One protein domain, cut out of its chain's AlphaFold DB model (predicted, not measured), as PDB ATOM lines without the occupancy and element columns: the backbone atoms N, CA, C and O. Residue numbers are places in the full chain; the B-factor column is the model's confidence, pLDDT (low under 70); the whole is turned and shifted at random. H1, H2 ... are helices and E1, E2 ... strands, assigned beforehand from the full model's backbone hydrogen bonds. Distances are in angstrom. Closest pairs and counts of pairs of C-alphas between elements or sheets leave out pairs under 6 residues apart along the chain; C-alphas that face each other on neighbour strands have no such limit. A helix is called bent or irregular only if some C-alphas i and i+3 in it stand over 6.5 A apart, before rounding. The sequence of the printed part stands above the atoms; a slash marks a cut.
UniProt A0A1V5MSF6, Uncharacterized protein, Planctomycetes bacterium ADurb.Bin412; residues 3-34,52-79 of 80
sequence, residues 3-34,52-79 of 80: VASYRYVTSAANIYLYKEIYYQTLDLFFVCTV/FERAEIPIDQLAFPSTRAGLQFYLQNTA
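What this domain is: This is residues 3 to 34 and 52 to 79 of the 80 residues of an uncharacterized protein of Planctomycetes bacterium ADurb.Bin412 (UniProt A0A1V5MSF6). A long two-stranded hairpin, E1 and E2, bent along its length, has a single helix, H1, packed over one of its faces. The hairpin makes most of the long axis, and residues 52 to 64, with no named element, lead into H1 on the side of the helix away from the hairpin. The printed part has 60 residues, with two named strands and one named helix in the order E1, E2, H1; the sheet's order is E1 - E2, antiparallel, and the class is mixed, helices and strands. The whole is loose, with a radius of gyration of the C-alphas of 13.1 A, and it is only just elongated, spanning 38 by 25 by 19 A.

How they stand to each other: E1, residues 3 to 18, and E2, residues 21 to 34, form a hairpin of antiparallel neighbour strands, with 163 degrees between their N-to-C directions. Near the first printed residues, the C-alphas of Tyr 6 and Cys 32 face each other at 4.3 A; near the turn, those of Leu 17 and Tyr 22 do so at 4.7 A. N 9 and O 29 are 2.9 A apart, and N 18 and O 21 also 2.9 A, both pairs within hydrogen-bond range. E1 bends by 91 degrees at residue 7, and E2 bends by 62 degrees at residue 24. H1, residues 65 to 77, has 13 pairs of C-alphas within 8 A of E1, the closest being those of Ala 12 and Ser 66, 5.1 A apart. With E2 it has 3 such pairs, the closest being the C-alphas of Phe 29 and Gly 70, 6.2 A apart. In H1 every O i to N i+4 pair is within hydrogen-bond range.

Where its parts are: E1 runs from Val 3, with its C-alpha at (-36.504, -23.103, 26.632), to Tyr 18, 28.9 A from first to last C-alpha. E2 runs from Ile 21, with its C-alpha at (-60.538, -39.860, 41.489), to Val 34, 35.6 A. H1 runs from Pro 65 to Asn 77, 18.2 A, and its last C-alpha is at (-27.204, -32.967, 43.568).

The domain as a whole: The two C-alphas farthest apart are those of Glu 20 and Ala 79, at 39.2 A. Residues 35 to 51 are not printed, and C-alphas 34 and 52 are 16.0 A apart across this cut, which falls in the link from E2 to H1. The link from E1 to E2 is tight, with 2 residues. The C-alphas of residues 52 to 64 lie 8 to 17 A from the mean of all C-alphas. The mean pLDDT of the printed part of this model is 93.9, and one printed residue, residue 79, is under 70.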
ATOM      1  N   VAL A   3     -37.477 -22.179  26.034       87.81
ATOM      2  CA  VAL A   3     -36.504 -23.103  26.632       87.81
ATOM      3  C   VAL A   3     -35.435 -23.423  25.596       87.81
ATOM      4  O   VAL A   3     -35.725 -24.073  24.598       87.81
ATOM      5  N   ALA A   4     -34.198 -23.009  25.860       90.81
ATOM      6  CA  ALA A   4     -33.062 -23.228  24.966       90.81
ATOM      7  C   ALA A   4     -32.461 -24.634  25.115       90.81
ATOM      8  O   ALA A   4     -32.023 -25.253  24.149       90.81
ATOM      9  N   SER A   5     -32.435 -25.161  26.343       94.25
ATOM     10  CA  SER A   5     -31.994 -26.529  26.615       94.25
ATOM     11  C   SER A   5     -32.671 -27.082  27.861       94.25
ATOM     12  O   SER A   5     -33.084 -26.325  28.743       94.25
ATOM     13  N   TYR A   6     -32.768 -28.407  27.940       94.75
ATOM     14  CA  TYR A   6     -33.292 -29.113  29.100       94.75
ATOM     15  C   TYR A   6     -32.441 -30.344  29.405       94.75
ATOM     16  O   TYR A   6     -31.938 -31.024  28.511       94.75
ATOM     17  N   ARG A   7     -32.298 -30.651  30.693       95.06
ATOM     18  CA  ARG A   7     -31.636 -31.863  31.173       95.06
ATOM     19  C   ARG A   7     -32.501 -32.529  32.226       95.06
ATOM     20  O   ARG A   7     -32.920 -31.885  33.186       95.06
ATOM     21  N   TYR A   8     -32.724 -33.827  32.053       96.38
ATOM     22  CA  TYR A   8     -33.399 -34.646  33.050       96.38
ATOM     23  C   TYR A   8     -32.615 -34.655  34.370       96.38
ATOM     24  O   TYR A   8     -31.382 -34.738  34.376       96.38
ATOM     25  N   VAL A   9     -33.337 -34.555  35.485       96.12
ATOM     26  CA  VAL A   9     -32.768 -34.585  36.835       96.12
ATOM     27  C   VAL A   9     -33.192 -35.846  37.567       96.12
ATOM     28  O   VAL A   9     -32.339 -36.608  38.011       96.12
ATOM     29  N   THR A  10     -34.499 -36.044  37.720       97.06
ATOM     30  CA  THR A  10     -35.073 -37.162  38.470       97.06
ATOM     31  C   THR A  10     -36.567 -37.295  38.166       97.06
ATOM     32  O   THR A  10     -37.147 -36.458  37.468       97.06
ATOM     33  N   SER A  11     -37.192 -38.328  38.717       97.88
ATOM     34  CA  SER A  11     -38.632 -38.532  38.710       97.88
ATOM     35  C   SER A  11     -39.124 -38.898  40.106       97.88
ATOM     36  O   SER A  11     -38.370 -39.422  40.930       97.88
ATOM     37  N   ALA A  12     -40.387 -38.599  40.393       97.75
ATOM     38  CA  ALA A  12     -41.017 -38.970  41.654       97.75
ATOM     39  C   ALA A  12     -42.473 -39.375  41.426       97.75
ATOM     40  O   ALA A  12     -43.202 -38.718  40.682       97.75
ATOM     41  N   ALA A  13     -42.891 -40.465  42.070       97.06
ATOM     42  CA  ALA A  13     -44.285 -40.885  42.060       97.06
ATOM     43  C   ALA A  13     -45.162 -39.846  42.776       97.06
ATOM     44  O   ALA A  13     -44.739 -39.243  43.766       97.06
ATOM     45  N   ASN A  14     -46.384 -39.657  42.285       97.06
ATOM     46  CA  ASN A  14     -47.358 -38.725  42.835       97.06
ATOM     47  C   ASN A  14     -48.773 -39.319  42.779       97.06
ATOM     48  O   ASN A  14     -49.067 -40.210  41.978       97.06
ATOM     49  N   ILE A  15     -49.650 -38.812  43.643       96.06
ATOM     50  CA  ILE A  15     -51.076 -39.124  43.641       96.06
ATOM     51  C   ILE A  15     -51.831 -37.818  43.408       96.06
ATOM     52  O   ILE A  15     -51.876 -36.953  44.284       96.06
ATOM     53  N   TYR A  16     -52.441 -37.682  42.233       95.00
ATOM     54  CA  TYR A  16     -53.205 -36.500  41.855       95.00
ATOM     55  C   TYR A  16     -54.703 -36.748  42.062       95.00
ATOM     56  O   TYR A  16     -55.291 -37.606  41.405       95.00
ATOM     57  N   LEU A  17     -55.317 -36.015  42.995       94.69
ATOM     58  CA  LEU A  17     -56.761 -36.060  43.227       94.69
ATOM     59  C   LEU A  17     -57.465 -35.118  42.247       94.69
ATOM     60  O   LEU A  17     -57.320 -33.901  42.338       94.69
ATOM     61  N   TYR A  18     -58.267 -35.677  41.345       95.25
ATOM     62  CA  TYR A  18     -59.043 -34.902  40.382       95.25
ATOM     63  C   TYR A  18     -60.443 -35.475  40.233       95.25
ATOM     64  O   TYR A  18     -60.603 -36.658  39.948       95.25
ATOM     65  N   LYS A  19     -61.461 -34.624  40.424       96.12
ATOM     66  CA  LYS A  19     -62.881 -35.017  40.377       96.12
ATOM     67  C   LYS A  19     -63.160 -36.285  41.198       96.12
ATOM     68  O   LYS A  19     -63.754 -37.230  40.696       96.12
ATOM     69  N   GLU A  20     -62.670 -36.295  42.442       96.81
ATOM     70  CA  GLU A  20     -62.824 -37.401  43.407       96.81
ATOM     71  C   GLU A  20     -62.132 -38.720  43.007       96.81
ATOM     72  O   GLU A  20     -62.286 -39.736  43.680       96.81
ATOM     73  N   ILE A  21     -61.311 -38.707  41.953       97.31
ATOM     74  CA  ILE A  21     -60.538 -39.860  41.489       97.31
ATOM     75  C   ILE A  21     -59.059 -39.640  41.811       97.31
ATOM     76  O   ILE A  21     -58.486 -38.591  41.510       97.31
ATOM     77  N   TYR A  22     -58.431 -40.655  42.409       97.12
ATOM     78  CA  TYR A  22     -56.992 -40.685  42.653       97.12
ATOM     79  C   TYR A  22     -56.257 -41.256  41.441       97.12
ATOM     80  O   TYR A  22     -56.368 -42.443  41.135       97.12
ATOM     81  N   TYR A  23     -55.465 -40.418  40.779       97.38
ATOM     82  CA  TYR A  23     -54.603 -40.820  39.675       97.38
ATOM     83  C   TYR A  23     -53.191 -41.087  40.185       97.38
ATOM     84  O   TYR A  23     -52.596 -40.236  40.844       97.38
ATOM     85  N   GLN A  24     -52.648 -42.258  39.856       97.44
ATOM     86  CA  GLN A  24     -51.225 -42.541  40.039       97.44
ATOM     87  C   GLN A  24     -50.464 -41.886  38.888       97.44
ATOM     88  O   GLN A  24     -50.689 -42.232  37.727       97.44
ATOM     89  N   THR A  25     -49.586 -40.936  39.195       97.06
ATOM     90  CA  THR A  25     -48.774 -40.236  38.195       97.06
ATOM     91  C   THR A  25     -47.291 -40.366  38.518       97.06
ATOM     92  O   THR A  25     -46.890 -40.698  39.636       97.06
ATOM     93  N   LEU A  26     -46.458 -40.136  37.505       97.81
ATOM     94  CA  LEU A  26     -45.015 -40.023  37.653       97.81
ATOM     95  C   LEU A  26     -44.605 -38.645  37.151       97.81
ATOM     96  O   LEU A  26     -44.713 -38.364  35.957       97.81
ATOM     97  N   ASP A  27     -44.124 -37.806  38.059       97.81
ATOM     98  CA  ASP A  27     -43.685 -36.461  37.721       97.81
ATOM     99  C   ASP A  27     -42.212 -36.515  37.307       97.81
ATOM    100  O   ASP A  27     -41.383 -37.128  37.987       97.81
ATOM    101  N   LEU A  28     -41.885 -35.887  36.177       98.00
ATOM    102  CA  LEU A  28     -40.532 -35.826  35.628       98.00
ATOM    103  C   LEU A  28     -39.970 -34.418  35.805       98.00
ATOM    104  O   LEU A  28     -40.588 -33.439  35.387       98.00
ATOM    105  N   PHE A  29     -38.777 -34.317  36.385       97.00
ATOM    106  CA  PHE A  29     -38.154 -33.038  36.701       97.00
ATOM    107  C   PHE A  29     -36.981 -32.760  35.769       97.00
ATOM    108  O   PHE A  29     -36.061 -33.572  35.625       97.00
ATOM    109  N   PHE A  30     -37.004 -31.574  35.165       95.88
ATOM    110  CA  PHE A  30     -35.981 -31.091  34.248       95.88
ATOM    111  C   PHE A  30     -35.420 -29.762  34.741       95.88
ATOM    112  O   PHE A  30     -36.140 -28.930  35.287       95.88
ATOM    113  N   VAL A  31     -34.126 -29.559  34.511       94.38
ATOM    114  CA  VAL A  31     -33.493 -28.244  34.626       94.38
ATOM    115  C   VAL A  31     -33.383 -27.667  33.234       94.38
ATOM    116  O   VAL A  31     -32.821 -28.310  32.345       94.38
ATOM    117  N   CYS A  32     -33.906 -26.458  33.073       92.75
ATOM    118  CA  CYS A  32     -33.956 -25.768  31.798       92.75
ATOM    119  C   CYS A  32     -33.073 -24.520  31.820       92.75
ATOM    120  O   CYS A  32     -32.966 -23.842  32.843       92.75
ATOM    121  N   THR A  33     -32.474 -24.200  30.678       91.19
ATOM    122  CA  THR A  33     -31.898 -22.877  30.421       91.19
ATOM    123  C   THR A  33     -32.850 -22.093  29.535       91.19
ATOM    124  O   THR A  33     -33.415 -22.643  28.589       91.19
ATOM    125  N   VAL A  34     -33.025 -20.813  29.838       88.25
ATOM    126  CA  VAL A  34     -33.865 -19.896  29.063       88.25
ATOM    127  C   VAL A  34     -33.003 -18.722  28.625       88.25
ATOM    128  O   VAL A  34     -32.242 -18.193  29.436       88.25
ATOM    129  N   PHE A  52     -36.859 -16.739  43.227       92.44
ATOM    130  CA  PHE A  52     -36.278 -16.898  44.549       92.44
ATOM    131  C   PHE A  52     -34.782 -17.124  44.409       92.44
ATOM    132  O   PHE A  52     -34.333 -17.826  43.495       92.44
ATOM    133  N   GLU A  53     -34.012 -16.586  45.349       92.56
ATOM    134  CA  GLU A  53     -32.676 -17.109  45.575       92.56
ATOM    135  C   GLU A  53     -32.767 -18.579  45.983       92.56
ATOM    136  O   GLU A  53     -33.710 -19.007  46.649       92.56
ATOM    137  N   ARG A  54     -31.766 -19.376  45.599       90.81
ATOM    138  CA  ARG A  54     -31.774 -20.830  45.821       90.81
ATOM    139  C   ARG A  54     -32.007 -21.210  47.290       90.81
ATOM    140  O   ARG A  54     -32.641 -22.228  47.549       90.81
ATOM    141  N   ALA A  55     -31.482 -20.416  48.222       91.19
ATOM    142  CA  ALA A  55     -31.599 -20.644  49.660       91.19
ATOM    143  C   ALA A  55     -32.950 -20.200  50.250       91.19
ATOM    144  O   ALA A  55     -33.283 -20.600  51.360       91.19
ATOM    145  N   GLU A  56     -33.728 -19.404  49.514       95.31
ATOM    146  CA  GLU A  56     -34.970 -18.776  49.985       95.31
ATOM    147  C   GLU A  56     -36.226 -19.386  49.349       95.31
ATOM    148  O   GLU A  56     -37.339 -18.906  49.562       95.31
ATOM    149  N   ILE A  57     -36.068 -20.452  48.561       95.00
ATOM    150  CA  ILE A  57     -37.193 -21.145  47.937       95.00
ATOM    151  C   ILE A  57     -38.124 -21.701  49.033       95.00
ATOM    152  O   ILE A  57     -37.688 -22.534  49.835       95.00
ATOM    153  N   PRO A  58     -39.421 -21.341  49.043       94.94
ATOM    154  CA  PRO A  58     -40.365 -21.808  50.052       94.94
ATOM    155  C   PRO A  58     -40.872 -23.223  49.721       94.94
ATOM    156  O   PRO A  58     -42.005 -23.408  49.280       94.94
ATOM    157  N   ILE A  59     -40.027 -24.242  49.924       93.00
ATOM    158  CA  ILE A  59     -40.316 -25.647  49.564       93.00
ATOM    159  C   ILE A  59     -41.642 -26.138  50.166       93.00
ATOM    160  O   ILE A  59     -42.393 -26.853  49.501       93.00
ATOM    161  N   ASP A  60     -41.961 -25.720  51.390       92.81
ATOM    162  CA  ASP A  60     -43.170 -26.145  52.103       92.81
ATOM    163  C   ASP A  60     -44.471 -25.582  51.507       92.81
ATOM    164  O   ASP A  60     -45.548 -26.100  51.795       92.81
ATOM    165  N   GLN A  61     -44.393 -24.563  50.643       94.75
ATOM    166  CA  GLN A  61     -45.559 -24.023  49.931       94.75
ATOM    167  C   GLN A  61     -45.915 -24.820  48.668       94.75
ATOM    168  O   GLN A  61     -46.990 -24.632  48.100       94.75
ATOM    169  N   LEU A  62     -45.042 -25.722  48.209       94.00
ATOM    170  CA  LEU A  62     -45.353 -26.592  47.078       94.00
ATOM    171  C   LEU A  62     -46.413 -27.608  47.500       94.00
ATOM    172  O   LEU A  62     -46.209 -28.333  48.468       94.00
ATOM    173  N   ALA A  63     -47.510 -27.715  46.749       92.62
ATOM    174  CA  ALA A  63     -48.623 -28.599  47.100       92.62
ATOM    175  C   ALA A  63     -48.241 -30.091  47.049       92.62
ATOM    176  O   ALA A  63     -48.550 -30.854  47.971       92.62
ATOM    177  N   PHE A  64     -47.520 -30.515  46.005       94.69
ATOM    178  CA  PHE A  64     -47.273 -31.933  45.749       94.69
ATOM    179  C   PHE A  64     -45.992 -32.460  46.413       94.69
ATOM    180  O   PHE A  64     -44.922 -31.855  46.266       94.69
ATOM    181  N   PRO A  65     -46.058 -33.624  47.096       94.25
ATOM    182  CA  PRO A  65     -44.878 -34.291  47.647       94.25
ATOM    183  C   PRO A  65     -43.801 -34.592  46.602       94.25
ATOM    184  O   PRO A  65     -42.617 -34.418  46.881       94.25
ATOM    185  N   SER A  66     -44.204 -34.994  45.394       97.12
ATOM    186  CA  SER A  66     -43.301 -35.265  44.271       97.12
ATOM    187  C   SER A  66     -42.492 -34.031  43.878       97.12
ATOM    188  O   SER A  66     -41.278 -34.130  43.721       97.12
ATOM    189  N   THR A  67     -43.127 -32.857  43.779       96.56
ATOM    190  CA  THR A  67     -42.447 -31.596  43.446       96.56
ATOM    191  C   THR A  67     -41.444 -31.199  44.525       96.56
ATOM    192  O   THR A  67     -40.328 -30.798  44.195       96.56
ATOM    193  N   ARG A  68     -41.791 -31.376  45.809       96.19
ATOM    194  CA  ARG A  68     -40.851 -31.157  46.924       96.19
ATOM    195  C   ARG A  68     -39.641 -32.085  46.819       96.19
ATOM    196  O   ARG A  68     -38.511 -31.606  46.878       96.19
ATOM    197  N   ALA A  69     -39.866 -33.378  46.581       95.50
ATOM    198  CA  ALA A  69     -38.798 -34.365  46.428       95.50
ATOM    199  C   ALA A  69     -37.891 -34.070  45.219       95.50
ATOM    200  O   ALA A  69     -36.665 -34.080  45.347       95.50
ATOM    201  N   GLY A  70     -38.476 -33.751  44.060       96.00
ATOM    202  CA  GLY A  70     -37.733 -33.396  42.850       96.00
ATOM    203  C   GLY A  70     -36.865 -32.151  43.040       96.00
ATOM    204  O   GLY A  70     -35.690 -32.143  42.662       96.00
ATOM    205  N   LEU A  71     -37.407 -31.120  43.695       95.56
ATOM    206  CA  LEU A  71     -36.674 -29.890  43.984       95.56
ATOM    207  C   LEU A  71     -35.564 -30.103  45.017       95.56
ATOM    208  O   LEU A  71     -34.442 -29.655  44.801       95.56
ATOM    209  N   GLN A  72     -35.826 -30.834  46.101       94.50
ATOM    210  CA  GLN A  72     -34.803 -31.187  47.091       94.50
ATOM    211  C   GLN A  72     -33.657 -31.978  46.457       94.50
ATOM    212  O   GLN A  72     -32.490 -31.652  46.681       94.50
ATOM    213  N   PHE A  73     -33.973 -32.956  45.604       95.06
ATOM    214  CA  PHE A  73     -32.964 -33.710  44.868       95.06
ATOM    215  C   PHE A  73     -32.105 -32.790  43.992       95.06
ATOM    216  O   PHE A  73     -30.876 -32.884  44.027       95.06
ATOM    217  N   TYR A  74     -32.721 -31.865  43.247       94.38
ATOM    218  CA  TYR A  74     -31.995 -30.860  42.464       94.38
ATOM    219  C   TYR A  74     -31.073 -30.004  43.346       94.38
ATOM    220  O   TYR A  74     -29.891 -29.831  43.031       94.38
ATOM    221  N   LEU A  75     -31.585 -29.513  44.478       92.81
ATOM    222  CA  LEU A  75     -30.840 -28.660  45.401       92.81
ATOM    223  C   LEU A  75     -29.649 -29.379  46.053       92.81
ATOM    224  O   LEU A  75     -28.649 -28.726  46.346       92.81
ATOM    225  N   GLN A  76     -29.720 -30.695  46.236       92.31
ATOM    226  CA  GLN A  76     -28.642 -31.495  46.824       92.31
ATOM    227  C   GLN A  76     -27.610 -31.968  45.791       92.31
ATOM    228  O   GLN A  76     -26.426 -32.038  46.098       92.31
ATOM    229  N   ASN A  77     -28.038 -32.271  44.561       89.06
ATOM    230  CA  ASN A  77     -27.204 -32.967  43.568       89.06
ATOM    231  C   ASN A  77     -26.757 -32.081  42.399       89.06
ATOM    232  O   ASN A  77     -25.999 -32.515  41.540       89.06
ATOM    233  N   THR A  78     -27.252 -30.844  42.324       77.06
ATOM    234  CA  THR A  78     -26.915 -29.894  41.249       77.06
ATOM    235  C   THR A  78     -26.407 -28.564  41.821       77.06
ATOM    236  O   THR A  78     -26.648 -27.489  41.270       77.06
ATOM    237  N   ALA A  79     -25.759 -28.592  42.990       58.53
ATOM    238  CA  ALA A  79     -24.927 -27.469  43.424       58.53
ATOM    239  C   ALA A  79     -23.763 -27.326  42.428       58.53
ATOM    240  O   ALA A  79     -23.115 -28.318  42.104       58.53
TER     241      ALA A  79